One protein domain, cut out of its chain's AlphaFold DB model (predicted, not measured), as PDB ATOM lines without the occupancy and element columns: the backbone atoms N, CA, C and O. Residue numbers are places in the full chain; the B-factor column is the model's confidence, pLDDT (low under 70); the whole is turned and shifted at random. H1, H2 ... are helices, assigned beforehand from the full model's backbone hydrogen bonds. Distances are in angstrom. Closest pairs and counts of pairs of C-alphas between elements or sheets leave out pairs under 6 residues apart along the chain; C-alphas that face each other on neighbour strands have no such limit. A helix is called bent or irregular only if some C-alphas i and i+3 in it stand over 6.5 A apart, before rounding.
ATOM      1  N   ARG A  98       7.504 -18.297  53.615       74.94
ATOM      2  CA  ARG A  98       7.855 -16.930  53.190       74.94
ATOM      3  C   ARG A  98       9.234 -16.878  52.543       74.94
ATOM      4  O   ARG A  98       9.347 -16.344  51.446       74.94
ATOM      5  N   ASP A  99      10.235 -17.508  53.151       74.19
ATOM      6  CA  ASP A  99      11.599 -17.544  52.614       74.19
ATOM      7  C   ASP A  99      11.673 -18.281  51.273       74.19
ATOM      8  O   ASP A  99      12.381 -17.861  50.359       74.19
ATOM      9  N   ARG A 100      10.911 -19.372  51.114       68.62
ATOM     10  CA  ARG A 100      10.818 -20.097  49.835       68.62
ATOM     11  C   ARG A 100      10.130 -19.272  48.753       68.62
ATOM     12  O   ARG A 100      10.584 -19.297  47.611       68.62
ATOM     13  N   LEU A 101       9.057 -18.561  49.094       71.75
ATOM     14  CA  LEU A 101       8.346 -17.680  48.168       71.75
ATOM     15  C   LEU A 101       9.211 -16.482  47.773       71.75
ATOM     16  O   LEU A 101       9.277 -16.158  46.594       71.75
ATOM     17  N   ASP A 102       9.934 -15.880  48.717       71.31
ATOM     18  CA  ASP A 102      10.859 -14.777  48.455       71.31
ATOM     19  C   ASP A 102      12.074 -15.232  47.631       71.31
ATOM     20  O   ASP A 102      12.447 -14.582  46.656       71.31
ATOM     21  N   ALA A 103      12.642 -16.404  47.928       67.75
ATOM     22  CA  ALA A 103      13.680 -17.011  47.100       67.75
ATOM     23  C   ALA A 103      13.170 -17.324  45.683       67.75
ATOM     24  O   ALA A 103      13.875 -17.060  44.711       67.75
ATOM     25  N   SER A 104      11.944 -17.840  45.544       64.00
ATOM     26  CA  SER A 104      11.308 -18.081  44.241       64.00
ATOM     27  C   SER A 104      11.069 -16.777  43.478       64.00
ATOM     28  O   SER A 104      11.395 -16.684  42.297       64.00
ATOM     29  N   ALA A 105      10.584 -15.737  44.153       65.31
ATOM     30  CA  ALA A 105      10.348 -14.428  43.557       65.31
ATOM     31  C   ALA A 105      11.658 -13.753  43.118       65.31
ATOM     32  O   ALA A 105      11.721 -13.174  42.038       65.31
ATOM     33  N   LYS A 106      12.742 -13.897  43.892       66.94
ATOM     34  CA  LYS A 106      14.097 -13.445  43.524       66.94
ATOM     35  C   LYS A 106      14.690 -14.220  42.344       66.94
ATOM     36  O   LYS A 106      15.499 -13.664  41.595       66.94
ATOM     37  N   LEU A 107      14.306 -15.488  42.172       65.31
ATOM     38  CA  LEU A 107      14.676 -16.296  41.006       65.31
ATOM     39  C   LEU A 107      13.938 -15.838  39.738       65.31
ATOM     40  O   LEU A 107      14.539 -15.848  38.664       65.31
ATOM     41  N   GLU A 108      12.676 -15.420  39.853       62.69
ATOM     42  CA  GLU A 108      11.885 -14.882  38.736       62.69
ATOM     43  C   GLU A 108      12.292 -13.443  38.379       62.69
ATOM     44  O   GLU A 108      12.492 -13.109  37.207       62.69
ATOM     45  N   ASN A 109      12.492 -12.599  39.392       72.44
ATOM     46  CA  ASN A 109      12.969 -11.235  39.243       72.44
ATOM     47  C   ASN A 109      13.960 -10.871  40.354       72.44
ATOM     48  O   ASN A 109      13.595 -10.657  41.507       72.44
ATOM     49  N   SER A 110      15.226 -10.686  39.980       74.81
ATOM     50  CA  SER A 110      16.290 -10.298  40.913       74.81
ATOM     51  C   SER A 110      16.072  -8.931  41.585       74.81
ATOM     52  O   SER A 110      16.791  -8.602  42.524       74.81
ATOM     53  N   PHE A 111      15.106  -8.135  41.114       74.62
ATOM     54  CA  PHE A 111      14.725  -6.839  41.682       74.62
ATOM     55  C   PHE A 111      13.505  -6.891  42.623       74.62
ATOM     56  O   PHE A 111      13.056  -5.839  43.081       74.62
ATOM     57  N   HIS A 112      12.966  -8.079  42.914       72.06
ATOM     58  CA  HIS A 112      11.801  -8.238  43.784       72.06
ATOM     59  C   HIS A 112      12.041  -7.657  45.194       72.06
ATOM     60  O   HIS A 112      13.104  -7.856  45.785       72.06
ATOM     61  N   GLY A 113      11.052  -6.932  45.730       72.75
ATOM     62  CA  GLY A 113      11.083  -6.361  47.086       72.75
ATOM     63  C   GLY A 113      11.777  -4.999  47.233       72.75
ATOM     64  O   GLY A 113      11.916  -4.507  48.350       72.75
ATOM     65  N   LEU A 114      12.208  -4.366  46.137       81.94
ATOM     66  CA  LEU A 114      12.861  -3.052  46.163       81.94
ATOM     67  C   LEU A 114      11.903  -1.922  45.796       81.94
ATOM     68  O   LEU A 114      11.096  -2.046  44.876       81.94
ATOM     69  N   THR A 115      12.036  -0.782  46.478       87.50
ATOM     70  CA  THR A 115      11.244   0.406  46.151       87.50
ATOM     71  C   THR A 115      11.691   1.015  44.812       87.50
ATOM     72  O   THR A 115      12.873   0.935  44.454       87.50
ATOM     73  N   PRO A 116      10.785   1.679  44.066       85.19
ATOM     74  CA  PRO A 116      11.115   2.362  42.811       85.19
ATOM     75  C   PRO A 116      12.277   3.359  42.923       85.19
ATOM     76  O   PRO A 116      13.062   3.506  41.983       85.19
ATOM     77  N   GLU A 117      12.399   4.026  44.073       87.88
ATOM     78  CA  GLU A 117      13.474   4.979  44.361       87.88
ATOM     79  C   GLU A 117      14.819   4.287  44.573       87.88
ATOM     80  O   GLU A 117      15.833   4.731  44.029       87.88
ATOM     81  N   GLU A 118      14.833   3.173  45.308       89.25
ATOM     82  CA  GLU A 118      16.044   2.388  45.539       89.25
ATOM     83  C   GLU A 118      16.536   1.732  44.242       89.25
ATOM     84  O   GLU A 118      17.736   1.708  43.958       89.25
ATOM     85  N   LEU A 119      15.613   1.277  43.390       89.12
ATOM     86  CA  LEU A 119      15.937   0.825  42.037       89.12
ATOM     87  C   LEU A 119      16.576   1.946  41.213       89.12
ATOM     88  O   LEU A 119      17.623   1.737  40.600       89.12
ATOM     89  N   GLY A 120      15.998   3.148  41.251       89.88
ATOM     90  CA  GLY A 120      16.558   4.319  40.582       89.88
ATOM     91  C   GLY A 120      17.985   4.632  41.044       89.88
ATOM     92  O   GLY A 120      18.883   4.780  40.212       89.88
ATOM     93  N   ARG A 121      18.216   4.637  42.363       91.94
ATOM     94  CA  ARG A 121      19.537   4.851  42.976       91.94
ATOM     95  C   ARG A 121      20.545   3.779  42.559       91.94
ATOM     96  O   ARG A 121      21.704   4.090  42.287       91.94
ATOM     97  N   ARG A 122      20.118   2.518  42.435       89.62
ATOM     98  CA  ARG A 122      20.965   1.442  41.894       89.62
ATOM     99  C   ARG A 122      21.345   1.666  40.434       89.62
ATOM    100  O   ARG A 122      22.494   1.410  40.073       89.62
ATOM    101  N   GLY A 123      20.420   2.165  39.613       91.31
ATOM    102  CA  GLY A 123      20.709   2.574  38.237       91.31
ATOM    103  C   GLY A 123      21.785   3.663  38.176       91.31
ATOM    104  O   GLY A 123      22.733   3.557  37.400       91.31
ATOM    105  N   GLU A 124      21.702   4.660  39.055       92.69
ATOM    106  CA  GLU A 124      22.698   5.736  39.163       92.69
ATOM    107  C   GLU A 124      24.059   5.227  39.665       92.69
ATOM    108  O   GLU A 124      25.092   5.537  39.066       92.69
ATOM    109  N   LYS A 125      24.083   4.367  40.697       93.75
ATOM    110  CA  LYS A 125      25.315   3.719  41.193       93.75
ATOM    111  C   LYS A 125      25.977   2.880  40.095       93.75
ATOM    112  O   LYS A 125      27.200   2.869  39.978       93.75
ATOM    113  N   PHE A 126      25.192   2.204  39.255       91.88
ATOM    114  CA  PHE A 126      25.709   1.480  38.091       91.88
ATOM    115  C   PHE A 126      26.398   2.422  37.093       91.88
ATOM    116  O   PHE A 126      27.516   2.140  36.658       91.88
ATOM    117  N   CYS A 127      25.788   3.567  36.776       93.06
ATOM    118  CA  CYS A 127      26.409   4.572  35.912       93.06
ATOM    119  C   CYS A 127      27.724   5.106  36.486       93.06
ATOM    120  O   CYS A 127      28.710   5.199  35.750       93.06
ATOM    121  N   ALA A 128      27.751   5.394  37.790       92.31
ATOM    122  CA  ALA A 128      28.941   5.871  38.484       92.31
ATOM    123  C   ALA A 128      30.092   4.853  38.408       92.31
ATOM    124  O   ALA A 128      31.202   5.214  38.021       92.31
ATOM    125  N   ARG A 129      29.812   3.569  38.675       90.75
ATOM    126  CA  ARG A 129      30.816   2.488  38.625       90.75
ATOM    127  C   ARG A 129      31.390   2.252  37.231       90.75
ATOM    128  O   ARG A 129      32.558   1.905  37.095       90.75
ATOM    129  N   HIS A 130      30.583   2.422  36.188       89.50
ATOM    130  CA  HIS A 130      30.977   2.081  34.817       89.50
ATOM    131  C   HIS A 130      31.317   3.289  33.937       89.50
ATOM    132  O   HIS A 130      31.476   3.141  32.724       89.50
ATOM    133  N   GLY A 131      31.448   4.477  34.532       87.88
ATOM    134  CA  GLY A 131      31.883   5.685  33.831       87.88
ATOM    135  C   GLY A 131      30.861   6.243  32.835       87.88
ATOM    136  O   GLY A 131      31.249   6.893  31.863       87.88
ATOM    137  N   ILE A 132      29.563   6.009  33.049       89.88
ATOM    138  CA  ILE A 132      28.481   6.586  32.238       89.88
ATOM    139  C   ILE A 132      28.147   7.964  32.821       89.88
ATOM    140  O   ILE A 132      27.433   8.062  33.811       89.88
ATOM    141  N   LYS A 133      28.709   9.024  32.229       88.12
ATOM    142  CA  LYS A 133      28.631  10.400  32.766       88.12
ATOM    143  C   LYS A 133      27.554  11.281  32.131       88.12
ATOM    144  O   LYS A 133      27.298  12.369  32.622       88.12
ATOM    145  N   VAL A 134      26.970  10.861  31.011       91.69
ATOM    146  CA  VAL A 134      25.987  11.677  30.287       91.69
ATOM    147  C   VAL A 134      24.694  11.725  31.099       91.69
ATOM    148  O   VAL A 134      24.058  10.688  31.266       91.69
ATOM    149  N   ASP A 135      24.278  12.910  31.557       88.88
ATOM    150  CA  ASP A 135      23.102  13.076  32.433       88.88
ATOM    151  C   ASP A 135      21.830  12.439  31.865       88.88
ATOM    152  O   ASP A 135      21.012  11.876  32.591       88.88
ATOM    153  N   ASP A 136      21.656  12.507  30.547       89.19
ATOM    154  CA  ASP A 136      20.504  11.918  29.868       89.19
ATOM    155  C   ASP A 136      20.524  10.381  29.903       89.19
ATOM    156  O   ASP A 136      19.481   9.744  30.063       89.19
ATOM    157  N   ASP A 137      21.717   9.784  29.835       90.44
ATOM    158  CA  ASP A 137      21.897   8.341  29.959       90.44
ATOM    159  C   ASP A 137      21.724   7.919  31.424       90.44
ATOM    160  O   ASP A 137      21.011   6.956  31.690       90.44
ATOM    161  N   VAL A 138      22.255   8.682  32.388       92.31
ATOM    162  CA  VAL A 138      22.049   8.443  33.832       92.31
ATOM    163  C   VAL A 138      20.557   8.457  34.182       92.31
ATOM    164  O   VAL A 138      20.060   7.526  34.819       92.31
ATOM    165  N   ARG A 139      19.797   9.442  33.680       91.25
ATOM    166  CA  ARG A 139      18.329   9.466  33.814       91.25
ATOM    167  C   ARG A 139      17.669   8.243  33.176       91.25
ATOM    168  O   ARG A 139      16.718   7.699  33.738       91.25
ATOM    169  N   ALA A 140      18.157   7.797  32.016       91.19
ATOM    170  CA  ALA A 140      17.647   6.598  31.356       91.19
ATOM    171  C   ALA A 140      17.928   5.318  32.160       91.19
ATOM    172  O   ALA A 140      17.081   4.427  32.164       91.19
ATOM    173  N   PHE A 141      19.057   5.235  32.869       93.00
ATOM    174  CA  PHE A 141      19.372   4.138  33.788       93.00
ATOM    175  C   PHE A 141      18.534   4.175  35.061       93.00
ATOM    176  O   PHE A 141      18.047   3.123  35.467       93.00
ATOM    177  N   ARG A 142      18.293   5.354  35.644       91.88
ATOM    178  CA  ARG A 142      17.379   5.509  36.786       91.88
ATOM    179  C   ARG A 142      15.985   4.980  36.437       91.88
ATOM    180  O   ARG A 142      15.461   4.103  37.115       91.88
ATOM    181  N   LEU A 143      15.427   5.457  35.324       90.31
ATOM    182  CA  LEU A 143      14.108   5.042  34.845       90.31
ATOM    183  C   LEU A 143      14.089   3.570  34.404       90.31
ATOM    184  O   LEU A 143      13.150   2.835  34.698       90.31
ATOM    185  N   GLY A 144      15.141   3.124  33.715       89.94
ATOM    186  CA  GLY A 144      15.293   1.745  33.265       89.94
ATOM    187  C   GLY A 144      15.390   0.748  34.419       89.94
ATOM    188  O   GLY A 144      14.856  -0.351  34.298       89.94
ATOM    189  N   ALA A 145      16.008   1.126  35.540       89.94
ATOM    190  CA  ALA A 145      16.072   0.304  36.744       89.94
ATOM    191  C   ALA A 145      14.695   0.148  37.399       89.94
ATOM    192  O   ALA A 145      14.311  -0.965  37.747       89.94
ATOM    193  N   THR A 146      13.920   1.233  37.495       88.81
ATOM    194  CA  THR A 146      12.540   1.177  37.995       88.81
ATOM    195  C   THR A 146      11.668   0.259  37.131       88.81
ATOM    196  O   THR A 146      10.956  -0.584  37.661       88.81
ATOM    197  N   ILE A 147      11.790   0.347  35.801       87.06
ATOM    198  CA  ILE A 147      11.058  -0.523  34.861       87.06
ATOM    199  C   ILE A 147      11.557  -1.980  34.915       87.06
ATOM    200  O   ILE A 147      10.813  -2.904  34.607       87.06
ATOM    201  N   ALA A 148      12.823  -2.224  35.264       84.81
ATOM    202  CA  ALA A 148      13.332  -3.587  35.433       84.81
ATOM    203  C   ALA A 148      12.759  -4.269  36.689       84.81
ATOM    204  O   ALA A 148      12.661  -5.493  36.715       84.81
ATOM    205  N   GLY A 149      12.384  -3.481  37.704       80.56
ATOM    206  CA  GLY A 149      11.726  -3.962  38.918       80.56
ATOM    207  C   GLY A 149      10.322  -4.501  38.678       80.56
ATOM    208  O   GLY A 149       9.963  -5.516  39.262       80.56
ATOM    209  N   ASP A 150       9.568  -3.877  37.777       77.62
ATOM    210  CA  ASP A 150       8.245  -4.340  37.362       77.62
ATOM    211  C   ASP A 150       8.101  -4.191  35.839       77.62
ATOM    212  O   ASP A 150       7.895  -3.095  35.307       77.62
ATOM    213  N   MET A 151       8.265  -5.311  35.128       73.25
ATOM    214  CA  MET A 151       8.203  -5.336  33.664       73.25
ATOM    215  C   MET A 151       6.771  -5.313  33.118       73.25
ATOM    216  O   MET A 151       6.613  -5.083  31.917       73.25
ATOM    217  N   ASP A 152       5.761  -5.529  33.964       70.44
ATOM    218  CA  ASP A 152       4.355  -5.606  33.564       70.44
ATOM    219  C   ASP A 152       3.615  -4.285  33.831       70.44
ATOM    220  O   ASP A 152       2.763  -3.894  33.032       70.44
ATOM    221  N   SER A 153       3.987  -3.547  34.887       71.94
ATOM    222  CA  SER A 153       3.350  -2.285  35.305       71.94
ATOM    223  C   SER A 153       4.207  -1.034  35.041       71.94
ATOM    224  O   SER A 153       4.336  -0.131  35.870       71.94
ATOM    225  N   TYR A 154       4.807  -0.922  33.854       73.44
ATOM    226  CA  TYR A 154       5.622   0.257  33.509       73.44
ATOM    227  C   TYR A 154       4.804   1.523  33.209       73.44
ATOM    228  O   TYR A 154       5.369   2.619  33.161       73.44
ATOM    229  N   ASP A 155       3.486   1.409  33.029       73.69
ATOM    230  CA  ASP A 155       2.603   2.554  32.785       73.69
ATOM    231  C   ASP A 155       2.491   3.491  33.994       73.69
ATOM    232  O   ASP A 155       2.317   4.701  33.814       73.69
ATOM    233  N   ALA A 156       2.661   2.953  35.205       75.19
ATOM    234  CA  ALA A 156       2.608   3.692  36.464       75.19
ATOM    235  C   ALA A 156       3.905   4.461  36.786       75.19
ATOM    236  O   ALA A 156       3.946   5.240  37.741       75.19
ATOM    237  N   VAL A 157       4.979   4.272  36.010       78.69
ATOM    238  CA  VAL A 157       6.285   4.874  36.306       78.69
ATOM    239  C   VAL A 157       6.299   6.363  35.938       78.69
ATOM    240  O   VAL A 157       6.197   6.751  34.768       78.69
ATOM    241  N   ALA A 158       6.473   7.216  36.950       70.19
ATOM    242  CA  ALA A 158       6.579   8.663  36.786       70.19
ATOM    243  C   ALA A 158       7.829   9.056  35.966       70.19
ATOM    244  O   ALA A 158       8.922   8.535  36.177       70.19
ATOM    245  N   GLY A 159       7.678   9.992  35.020       73.25
ATOM    246  CA  GLY A 159       8.781  10.494  34.179       73.25
ATOM    247  C   GLY A 159       8.932   9.823  32.804       73.25
ATOM    248  O   GLY A 159       9.834  10.175  32.040       73.25
ATOM    249  N   LEU A 160       8.040   8.894  32.442       78.25
ATOM    250  CA  LEU A 160       8.025   8.264  31.122       78.25
ATOM    251  C   LEU A 160       7.233   9.105  30.100       78.25
ATOM    252  O   LEU A 160       6.005   9.211  30.153       78.25
ATOM    253  N   THR A 161       7.942   9.700  29.137       81.88
ATOM    254  CA  THR A 161       7.340  10.421  27.999       81.88
ATOM    255  C   THR A 161       6.478   9.482  27.141       81.88
ATOM    256  O   THR A 161       6.808   8.307  26.993       81.88
ATOM    257  N   ALA A 162       5.420  10.001  26.502       76.88
ATOM    258  CA  ALA A 162       4.517   9.217  25.646       76.88
ATOM    259  C   ALA A 162       5.245   8.393  24.561       76.88
ATOM    260  O   ALA A 162       4.960   7.211  24.404       76.88
ATOM    261  N   CYS A 163       6.248   8.975  23.894       74.69
ATOM    262  CA  CYS A 163       7.057   8.280  22.885       74.69
ATOM    263  C   CYS A 163       7.852   7.090  23.466       74.69
ATOM    264  O   CYS A 163       7.901   6.016  22.870       74.69
ATOM    265  N   LYS A 164       8.405   7.229  24.680       81.00
ATOM    266  CA  LYS A 164       9.127   6.142  25.368       81.00
ATOM    267  C   LYS A 164       8.186   5.001  25.761       81.00
ATOM    268  O   LYS A 164       8.564   3.837  25.661       81.00
ATOM    269  N   ARG A 165       6.959   5.333  26.179       80.56
ATOM    270  CA  ARG A 165       5.906   4.351  26.482       80.56
ATOM    271  C   ARG A 165       5.499   3.571  25.235       80.56
ATOM    272  O   ARG A 165       5.434   2.349  25.276       80.56
ATOM    273  N   GLU A 166       5.305   4.260  24.114       77.19
ATOM    274  CA  GLU A 166       5.012   3.619  22.831       77.19
ATOM    275  C   GLU A 166       6.129   2.649  22.420       77.19
ATOM    276  O   GLU A 166       5.856   1.495  22.092       77.19
ATOM    277  N   ALA A 167       7.396   3.052  22.533       73.75
ATOM    278  CA  ALA A 167       8.524   2.170  22.238       73.75
ATOM    279  C   ALA A 167       8.563   0.912  23.132       73.75
ATOM    280  O   ALA A 167       8.881  -0.179  22.649       73.75
ATOM    281  N   LEU A 168       8.210   1.037  24.417       76.56
ATOM    282  CA  LEU A 168       8.113  -0.098  25.342       76.56
ATOM    283  C   LEU A 168       6.945  -1.027  24.988       76.56
ATOM    284  O   LEU A 168       7.158  -2.236  24.936       76.56
ATOM    285  N   ASN A 169       5.779  -0.478  24.641       75.19
ATOM    286  CA  ASN A 169       4.608  -1.238  24.183       75.19
ATOM    287  C   ASN A 169       4.874  -1.983  22.866       75.19
ATOM    288  O   ASN A 169       4.423  -3.110  22.666       75.19
ATOM    289  N   HIS A 170       5.640  -1.375  21.960       69.19
ATOM    290  CA  HIS A 170       6.025  -1.996  20.694       69.19
ATOM    291  C   HIS A 170       7.093  -3.093  20.856       69.19
ATOM    292  O   HIS A 170       7.176  -3.995  20.020       69.19
ATOM    293  N   GLY A 171       7.910  -3.043  21.914       64.88
ATOM    294  CA  GLY A 171       9.053  -3.938  22.120       64.88
ATOM    295  C   GLY A 171       8.715  -5.441  22.129       64.88
ATOM    296  O   GLY A 171       9.373  -6.191  21.403       64.88
ATOM    297  N   PRO A 172       7.727  -5.906  22.918       64.50
ATOM    298  CA  PRO A 172       7.318  -7.311  22.958       64.50
ATOM    299  C   PRO A 172       6.753  -7.806  21.623       64.50
ATOM    300  O   PRO A 172       7.145  -8.865  21.133       64.50
ATOM    301  N   THR A 173       5.882  -7.013  21.001       60.94
ATOM    302  CA  THR A 173       5.134  -7.379  19.790       60.94
ATOM    303  C   THR A 173       6.019  -7.404  18.538       60.94
ATOM    304  O   THR A 173       5.776  -8.188  17.622       60.94
ATOM    305  N   TYR A 174       7.068  -6.572  18.506       62.28
ATOM    306  CA  TYR A 174       7.961  -6.376  17.357       62.28
ATOM    307  C   TYR A 174       9.438  -6.662  17.684       62.28
ATOM    308  O   TYR A 174      10.343  -5.993  17.185       62.28
ATOM    309  N   LYS A 175       9.705  -7.680  18.508       59.25
ATOM    310  CA  LYS A 175      11.041  -8.000  19.051       59.25
ATOM    311  C   LYS A 175      12.167  -8.125  18.010       59.25
ATOM    312  O   LYS A 175      13.308  -7.787  18.323       59.25
ATOM    313  N   TRP A 176      11.856  -8.600  16.802       58.12
ATOM    314  CA  TRP A 176      12.820  -8.840  15.712       58.12
ATOM    315  C   TRP A 176      12.812  -7.769  14.623       58.12
ATOM    316  O   TRP A 176      13.491  -7.918  13.605       58.12
ATOM    317  N   ARG A 177      12.059  -6.677  14.811       62.41
ATOM    318  CA  ARG A 177      12.106  -5.555  13.876       62.41
ATOM    319  C   ARG A 177      13.458  -4.877  13.985       62.41
ATOM    320  O   ARG A 177      13.784  -4.284  15.013       62.41
ATOM    321  N   SER A 178      14.221  -4.950  12.903       55.22
ATOM    322  CA  SER A 178      15.510  -4.282  12.824       55.22
ATOM    323  C   SER A 178      15.333  -2.758  12.879       55.22
ATOM    324  O   SER A 178      14.494  -2.232  12.139       55.22
ATOM    325  N   PRO A 179      16.144  -2.034  13.672       53.19
ATOM    326  CA  PRO A 179      16.128  -0.572  13.725       53.19
ATOM    327  C   PRO A 179      16.603   0.107  12.427       53.19
ATOM    328  O   PRO A 179      16.696   1.328  12.368       53.19
ATOM    329  N   ILE A 180      16.866  -0.665  11.363       46.38
ATOM    330  CA  ILE A 180      17.236  -0.183  10.020       46.38
ATOM    331  C   ILE A 180      16.110   0.641   9.366       46.38
ATOM    332  O   ILE A 180      16.359   1.374   8.411       46.38
ATOM    333  N   ARG A 333      33.225  -4.814  30.638       90.62
ATOM    334  CA  ARG A 333      33.228  -3.631  29.750       90.62
ATOM    335  C   ARG A 333      31.815  -3.072  29.544       90.62
ATOM    336  O   ARG A 333      31.269  -3.100  28.443       90.62
ATOM    337  N   HIS A 334      31.202  -2.548  30.601       89.94
ATOM    338  CA  HIS A 334      29.780  -2.155  30.583       89.94
ATOM    339  C   HIS A 334      29.477  -0.912  29.736       89.94
ATOM    340  O   HIS A 334      28.393  -0.816  29.163       89.94
ATOM    341  N   LEU A 335      30.435   0.009  29.583       91.38
ATOM    342  CA  LEU A 335      30.271   1.183  28.721       91.38
ATOM    343  C   LEU A 335      30.116   0.786  27.243       91.38
ATOM    344  O   LEU A 335      29.256   1.310  26.534       91.38
ATOM    345  N   ASP A 336      30.921  -0.169  26.777       91.31
ATOM    346  CA  ASP A 336      30.838  -0.671  25.402       91.31
ATOM    347  C   ASP A 336      29.602  -1.553  25.208       91.31
ATOM    348  O   ASP A 336      28.931  -1.452  24.178       91.31
ATOM    349  N   ALA A 337      29.227  -2.327  26.234       92.69
ATOM    350  CA  ALA A 337      27.961  -3.054  26.259       92.69
ATOM    351  C   ALA A 337      26.770  -2.104  26.066       92.69
ATOM    352  O   ALA A 337      25.889  -2.392  25.253       92.69
ATOM    353  N   TYR A 338      26.773  -0.956  26.760       92.19
ATOM    354  CA  TYR A 338      25.744   0.078  26.650       92.19
ATOM    355  C   TYR A 338      25.664   0.674  25.240       92.19
ATOM    356  O   TYR A 338      24.577   0.769  24.663       92.19
ATOM    357  N   LYS A 339      26.812   1.004  24.636       91.31
ATOM    358  CA  LYS A 339      26.873   1.493  23.249       91.31
ATOM    359  C   LYS A 339      26.331   0.462  22.256       91.31
ATOM    360  O   LYS A 339      25.579   0.825  21.355       91.31
ATOM    361  N   ALA A 340      26.679  -0.814  22.425       90.94
ATOM    362  CA  ALA A 340      26.218  -1.895  21.557       90.94
ATOM    363  C   ALA A 340      24.699  -2.114  21.664       90.94
ATOM    364  O   ALA A 340      24.009  -2.176  20.646       90.94
ATOM    365  N   ILE A 341      24.146  -2.163  22.881       89.50
ATOM    366  CA  ILE A 341      22.702  -2.367  23.076       89.50
ATOM    367  C   ILE A 341      21.869  -1.155  22.637       89.50
ATOM    368  O   ILE A 341      20.763  -1.330  22.128       89.50
ATOM    369  N   SER A 342      22.422   0.056  22.746       89.12
ATOM    370  CA  SER A 342      21.779   1.291  22.280       89.12
ATOM    371  C   SER A 342      21.671   1.372  20.755       89.12
ATOM    372  O   SER A 342      20.836   2.108  20.246       89.12
ATOM    373  N   ARG A 343      22.480   0.605  20.008       86.00
ATOM    374  CA  ARG A 343      22.326   0.452  18.547       86.00
ATOM    375  C   ARG A 343      21.237  -0.553  18.172       86.00
ATOM    376  O   ARG A 343      20.664  -0.452  17.094       86.00
ATOM    377  N   LEU A 344      20.974  -1.533  19.039       82.88
ATOM    378  CA  LEU A 344      19.997  -2.597  18.792       82.88
ATOM    379  C   LEU A 344      18.570  -2.209  19.208       82.88
ATOM    380  O   LEU A 344      17.602  -2.743  18.670       82.88
ATOM    381  N   ARG A 345      18.426  -1.316  20.191       83.88
ATOM    382  CA  ARG A 345      17.133  -0.840  20.700       83.88
ATOM    383  C   ARG A 345      16.797   0.542  20.144       83.88
ATOM    384  O   ARG A 345      17.687   1.342  19.895       83.88
ATOM    385  N   TYR A 346      15.501   0.816  19.987       79.62
ATOM    386  CA  TYR A 346      15.006   2.119  19.527       79.62
ATOM    387  C   TYR A 346      15.169   3.205  20.594       79.62
ATOM    388  O   TYR A 346      15.455   4.350  20.263       79.62
ATOM    389  N   GLU A 347      15.022   2.832  21.869       86.44
ATOM    390  CA  GLU A 347      15.049   3.755  23.001       86.44
ATOM    391  C   GLU A 347      16.178   3.461  23.989       86.44
ATOM    392  O   GLU A 347      16.443   2.309  24.352       86.44
ATOM    393  N   LYS A 348      16.783   4.534  24.513       89.12
ATOM    394  CA  LYS A 348      17.862   4.455  25.510       89.12
ATOM    395  C   LYS A 348      17.393   3.872  26.841       89.12
ATOM    396  O   LYS A 348      18.143   3.151  27.490       89.12
ATOM    397  N   VAL A 349      16.151   4.156  27.239       88.94
ATOM    398  CA  VAL A 349      15.557   3.634  28.485       88.94
ATOM    399  C   VAL A 349      15.394   2.115  28.405       88.94
ATOM    400  O   VAL A 349      15.747   1.397  29.336       88.94
ATOM    401  N   GLN A 350      14.940   1.610  27.254       86.94
ATOM    402  CA  GLN A 350      14.831   0.174  26.998       86.94
ATOM    403  C   GLN A 350      16.212  -0.497  26.985       86.94
ATOM    404  O   GLN A 350      16.382  -1.586  27.533       86.94
ATOM    405  N   ALA A 351      17.203   0.163  26.383       89.81
ATOM    406  CA  ALA A 351      18.586  -0.295  26.361       89.81
ATOM    407  C   ALA A 351      19.193  -0.382  27.775       89.81
ATOM    408  O   ALA A 351      19.799  -1.398  28.117       89.81
ATOM    409  N   ALA A 352      18.982   0.644  28.603       91.50
ATOM    410  CA  ALA A 352      19.467   0.705  29.978       91.50
ATOM    411  C   ALA A 352      18.823  -0.368  30.870       91.50
ATOM    412  O   ALA A 352      19.536  -1.113  31.541       91.50
ATOM    413  N   ARG A 353      17.492  -0.521  30.803       89.50
ATOM    414  CA  ARG A 353      16.742  -1.587  31.490       89.50
ATOM    415  C   ARG A 353      17.286  -2.973  31.145       89.50
ATOM    416  O   ARG A 353      17.627  -3.752  32.030       89.50
ATOM    417  N   ASP A 354      17.378  -3.278  29.850       88.88
ATOM    418  CA  ASP A 354      17.823  -4.587  29.371       88.88
ATOM    419  C   ASP A 354      19.288  -4.872  29.740       88.88
ATOM    420  O   ASP A 354      19.658  -6.039  29.881       88.88
ATOM    421  N   LEU A 355      20.134  -3.840  29.836       90.94
ATOM    422  CA  LEU A 355      21.527  -3.984  30.254       90.94
ATOM    423  C   LEU A 355      21.627  -4.262  31.756       90.94
ATOM    424  O   LEU A 355      22.293  -5.223  32.129       90.94
ATOM    425  N   LEU A 356      20.940  -3.472  32.589       89.44
ATOM    426  CA  LEU A 356      20.910  -3.649  34.046       89.44
ATOM    427  C   LEU A 356      20.379  -5.025  34.441       89.44
ATOM    428  O   LEU A 356      20.987  -5.716  35.252       89.44
ATOM    429  N   TYR A 357      19.272  -5.444  33.830       86.94
ATOM    430  CA  TYR A 357      18.666  -6.740  34.110       86.94
ATOM    431  C   TYR A 357      19.613  -7.897  33.761       86.94
ATOM    432  O   TYR A 357      19.832  -8.798  34.568       86.94
ATOM    433  N   LYS A 358      20.254  -7.851  32.584       86.56
ATOM    434  CA  LYS A 358      21.251  -8.865  32.192       86.56
ATOM    435  C   LYS A 358      22.464  -8.865  33.105       86.56
ATOM    436  O   LYS A 358      23.006  -9.932  33.374       86.56
ATOM    437  N   ASP A 359      22.908  -7.690  33.528       88.06
ATOM    438  CA  ASP A 359      24.062  -7.571  34.397       88.06
ATOM    439  C   ASP A 359      23.796  -8.186  35.772       88.06
ATOM    440  O   ASP A 359      24.573  -9.023  36.221       88.06
ATOM    441  N   MET A 360      22.639  -7.892  36.370       83.88
ATOM    442  CA  MET A 360      22.211  -8.530  37.616       83.88
ATOM    443  C   MET A 360      22.107 -10.045  37.471       83.88
ATOM    444  O   MET A 360      22.652 -10.769  38.296       83.88
ATOM    445  N   LEU A 361      21.500 -10.551  36.392       83.00
ATOM    446  CA  LEU A 361      21.439 -11.995  36.146       83.00
ATOM    447  C   LEU A 361      22.832 -12.631  36.036       83.00
ATOM    448  O   LEU A 361      23.050 -13.744  36.513       83.00
ATOM    449  N   LEU A 362      23.788 -11.938  35.413       84.19
ATOM    450  CA  LEU A 362      25.169 -12.408  35.332       84.19
ATOM    451  C   LEU A 362      25.862 -12.371  36.695       84.19
ATOM    452  O   LEU A 362      26.622 -13.289  36.987       84.19
ATOM    453  N   GLN A 363      25.610 -11.355  37.516       83.00
ATOM    454  CA  GLN A 363      26.147 -11.262  38.874       83.00
ATOM    455  C   GLN A 363      25.566 -12.350  39.780       83.00
ATOM    456  O   GLN A 363      26.327 -13.055  40.430       83.00
ATOM    457  N   VAL A 364      24.250 -12.568  39.752       82.19
ATOM    458  CA  VAL A 364      23.586 -13.660  40.481       82.19
ATOM    459  C   VAL A 364      24.165 -15.008  40.059       82.19
ATOM    460  O   VAL A 364      24.505 -15.823  40.911       82.19
ATOM    461  N   ALA A 365      24.357 -15.229  38.753       79.19
ATOM    462  CA  ALA A 365      24.986 -16.447  38.257       79.19
ATOM    463  C   ALA A 365      26.446 -16.592  38.723       79.19
ATOM    464  O   ALA A 365      26.848 -17.694  39.089       79.19
ATOM    465  N   ARG A 366      27.243 -15.512  38.727       80.19
ATOM    466  CA  ARG A 366      28.625 -15.522  39.249       80.19
ATOM    467  C   ARG A 366      28.651 -15.847  40.740       80.19
ATOM    468  O   ARG A 366      29.328 -16.790  41.125       80.19
ATOM    469  N   ASN A 367      27.841 -15.162  41.541       74.50
ATOM    470  CA  ASN A 367      27.756 -15.374  42.985       74.50
ATOM    471  C   ASN A 367      27.291 -16.802  43.305       74.50
ATOM    472  O   ASN A 367      27.877 -17.468  44.152       74.50
ATOM    473  N   ALA A 368      26.307 -17.332  42.570       72.56
ATOM    474  CA  ALA A 368      25.869 -18.720  42.712       72.56
ATOM    475  C   ALA A 368      26.957 -19.747  42.328       72.56
ATOM    476  O   ALA A 368      26.948 -20.863  42.846       72.56
ATOM    477  N   MET A 369      27.883 -19.395  41.426       65.69
ATOM    478  CA  MET A 369      29.044 -20.229  41.085       65.69
ATOM    479  C   MET A 369      30.173 -20.129  42.121       65.69
ATOM    480  O   MET A 369      30.861 -21.128  42.341       65.69
ATOM    481  N   ASP A 370      30.350 -18.970  42.757       65.00
ATOM    482  CA  ASP A 370      31.383 -18.731  43.774       65.00
ATOM    483  C   ASP A 370      30.992 -19.270  45.164       65.00
ATOM    484  O   ASP A 370      31.869 -19.660  45.941       65.00
ATOM    485  N   ILE A 371      29.692 -19.395  45.467       57.78
ATOM    486  CA  ILE A 371      29.192 -20.021  46.701       57.78
ATOM    487  C   ILE A 371      29.452 -21.544  46.656       57.78
ATOM    488  O   ILE A 371      28.630 -22.362  46.243       57.78
ATOM    489  N   GLY A 372      30.647 -21.935  47.104       51.59
ATOM    490  CA  GLY A 372      30.906 -23.234  47.730       51.59
ATOM    491  C   GLY A 372      31.082 -24.452  46.818       51.59
ATOM    492  O   GLY A 372      30.834 -25.572  47.271       51.59
ATOM    493  N   ARG A 373      31.526 -24.311  45.559       50.69
ATOM    494  CA  ARG A 373      31.719 -25.484  44.681       50.69
ATOM    495  C   ARG A 373      33.167 -25.757  44.297       50.69
ATOM    496  O   ARG A 373      33.743 -25.140  43.408       50.69
ATOM    497  N   SER A 374      33.720 -26.836  44.854       57.59
ATOM    498  CA  SER A 374      34.853 -27.525  44.233       57.59
ATOM    499  C   SER A 374      34.379 -28.164  42.919       57.59
ATOM    500  O   SER A 374      33.827 -29.270  42.926       57.59
ATOM    501  N   LYS A 375      34.607 -27.468  41.798       58.91
ATOM    502  CA  LYS A 375      34.330 -27.894  40.410       58.91
ATOM    503  C   LYS A 375      34.546 -29.399  40.132       58.91
ATOM    504  O   LYS A 375      33.656 -30.011  39.540       58.91
ATOM    505  N   PRO A 376      35.629 -30.056  40.603       61.72
ATOM    506  CA  PRO A 376      35.816 -31.494  40.370       61.72
ATOM    507  C   PRO A 376      34.806 -32.394  41.102       61.72
ATOM    508  O   PRO A 376      34.379 -33.410  40.554       61.72
ATOM    509  N   LYS A 377      34.367 -32.034  42.319       60.31
ATOM    510  CA  LYS A 377      33.393 -32.846  43.072       60.31
ATOM    511  C   LYS A 377      32.000 -32.761  42.462       60.31
ATOM    512  O   LYS A 377      31.257 -33.728  42.542       60.31
ATOM    513  N   GLU A 378      31.644 -31.651  41.825       62.19
ATOM    514  CA  GLU A 378      30.352 -31.508  41.155       62.19
ATOM    515  C   GLU A 378      30.290 -32.299  39.848       62.19
ATOM    516  O   GLU A 378      29.335 -33.046  39.642       62.19
TER     517      GLU A 378
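Overview. This is residues 98 to 180 and 333 to 378 of the 457 residues of an uncharacterized protein of Monosporascus sp. GIB2 (UniProt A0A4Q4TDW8). A long helix, H6, has its first part, residues 348 to 357, set among shorter helices: H3 packs on one side of it, with H2 crossing H3, H5 packs on another side, and H4 comes near it. The later part of H6 runs out of this cluster, and residues 365 to 378, with the small H7 at the end, stick out free, while H1 sits off by itself, touching no helix. The printed part has 129 residues with seven named helices, H1 to H7 in order along the chain, and no named strand; its class is all helix. It is compact, with a radius of gyration of the C-alphas of 16.1 A, and its C-alphas span 51 by 34 by 30 A along the three main axes.

Along the chain. H6, residues 348 to 370, is the longest helix; it runs 32.5 A from C-alpha 348 at (17.862, 4.455, 25.510) to C-alpha 370 at (31.383, -18.731, 43.774). H3, residues 135 to 149, is 21.5 A long, and H2, residues 116 to 129, is 20.1 A long. H5 is residues 334 to 344, 15.3 A. H4, residues 162 to 173, is 17.6 A long and irregular, but only just: C-alphas 169 and 172 are 6.8 A apart. H1, residues 98 to 108, is 15.1 A long and begins at C-alpha 98 at (7.855, -16.930, 53.190). H7, residues 375 to 378, is 5.4 A long and ends at C-alpha 378 at (30.352, -31.508, 41.155).

Arrangement. H6 touches H3 with residues 348 to 357 alone, at a steep tilt of 60 degrees, the same way; their closest C-alphas, of Arg 353 and Gly 144, are 4.0 A apart. H6 touches H5 with residues 348 to 355 alone, at a steep tilt of 48 degrees, opposite ways; the closest C-alphas, of Ala 351 and Ser 342, are 5.4 A apart. H2 touches H3 at a steep tilt of 48 degrees, opposite ways, closest at the C-alphas of Gly 120 and Arg 142, 4.1 A. H4 and H6 are close but not clearly touching, with the C-alphas of Leu 168 and Gln 350 closest at 6.9 A. H1 and H6 are apart, and H6 and H7 are apart too. Each O i to N i+4 pair is within hydrogen-bond range in H1, H2, H3, H5 and H6; in H4 6 of 8 are, and H7 is too short for such a pair.

Size, cuts and confidence. The two C-alphas farthest apart, of Ala 162 and Lys 377, are 53.9 A apart. Residues 181 to 332 are cut out, and C-alphas 180 and 333 stand 25.6 A apart across the cut. The link from H3 to H4, 12 residues, is long. The mean pLDDT of the printed part is 79.2; it is under 70 at residue 100 and residues 103 to 108, 170 to 180 and 369 to 378.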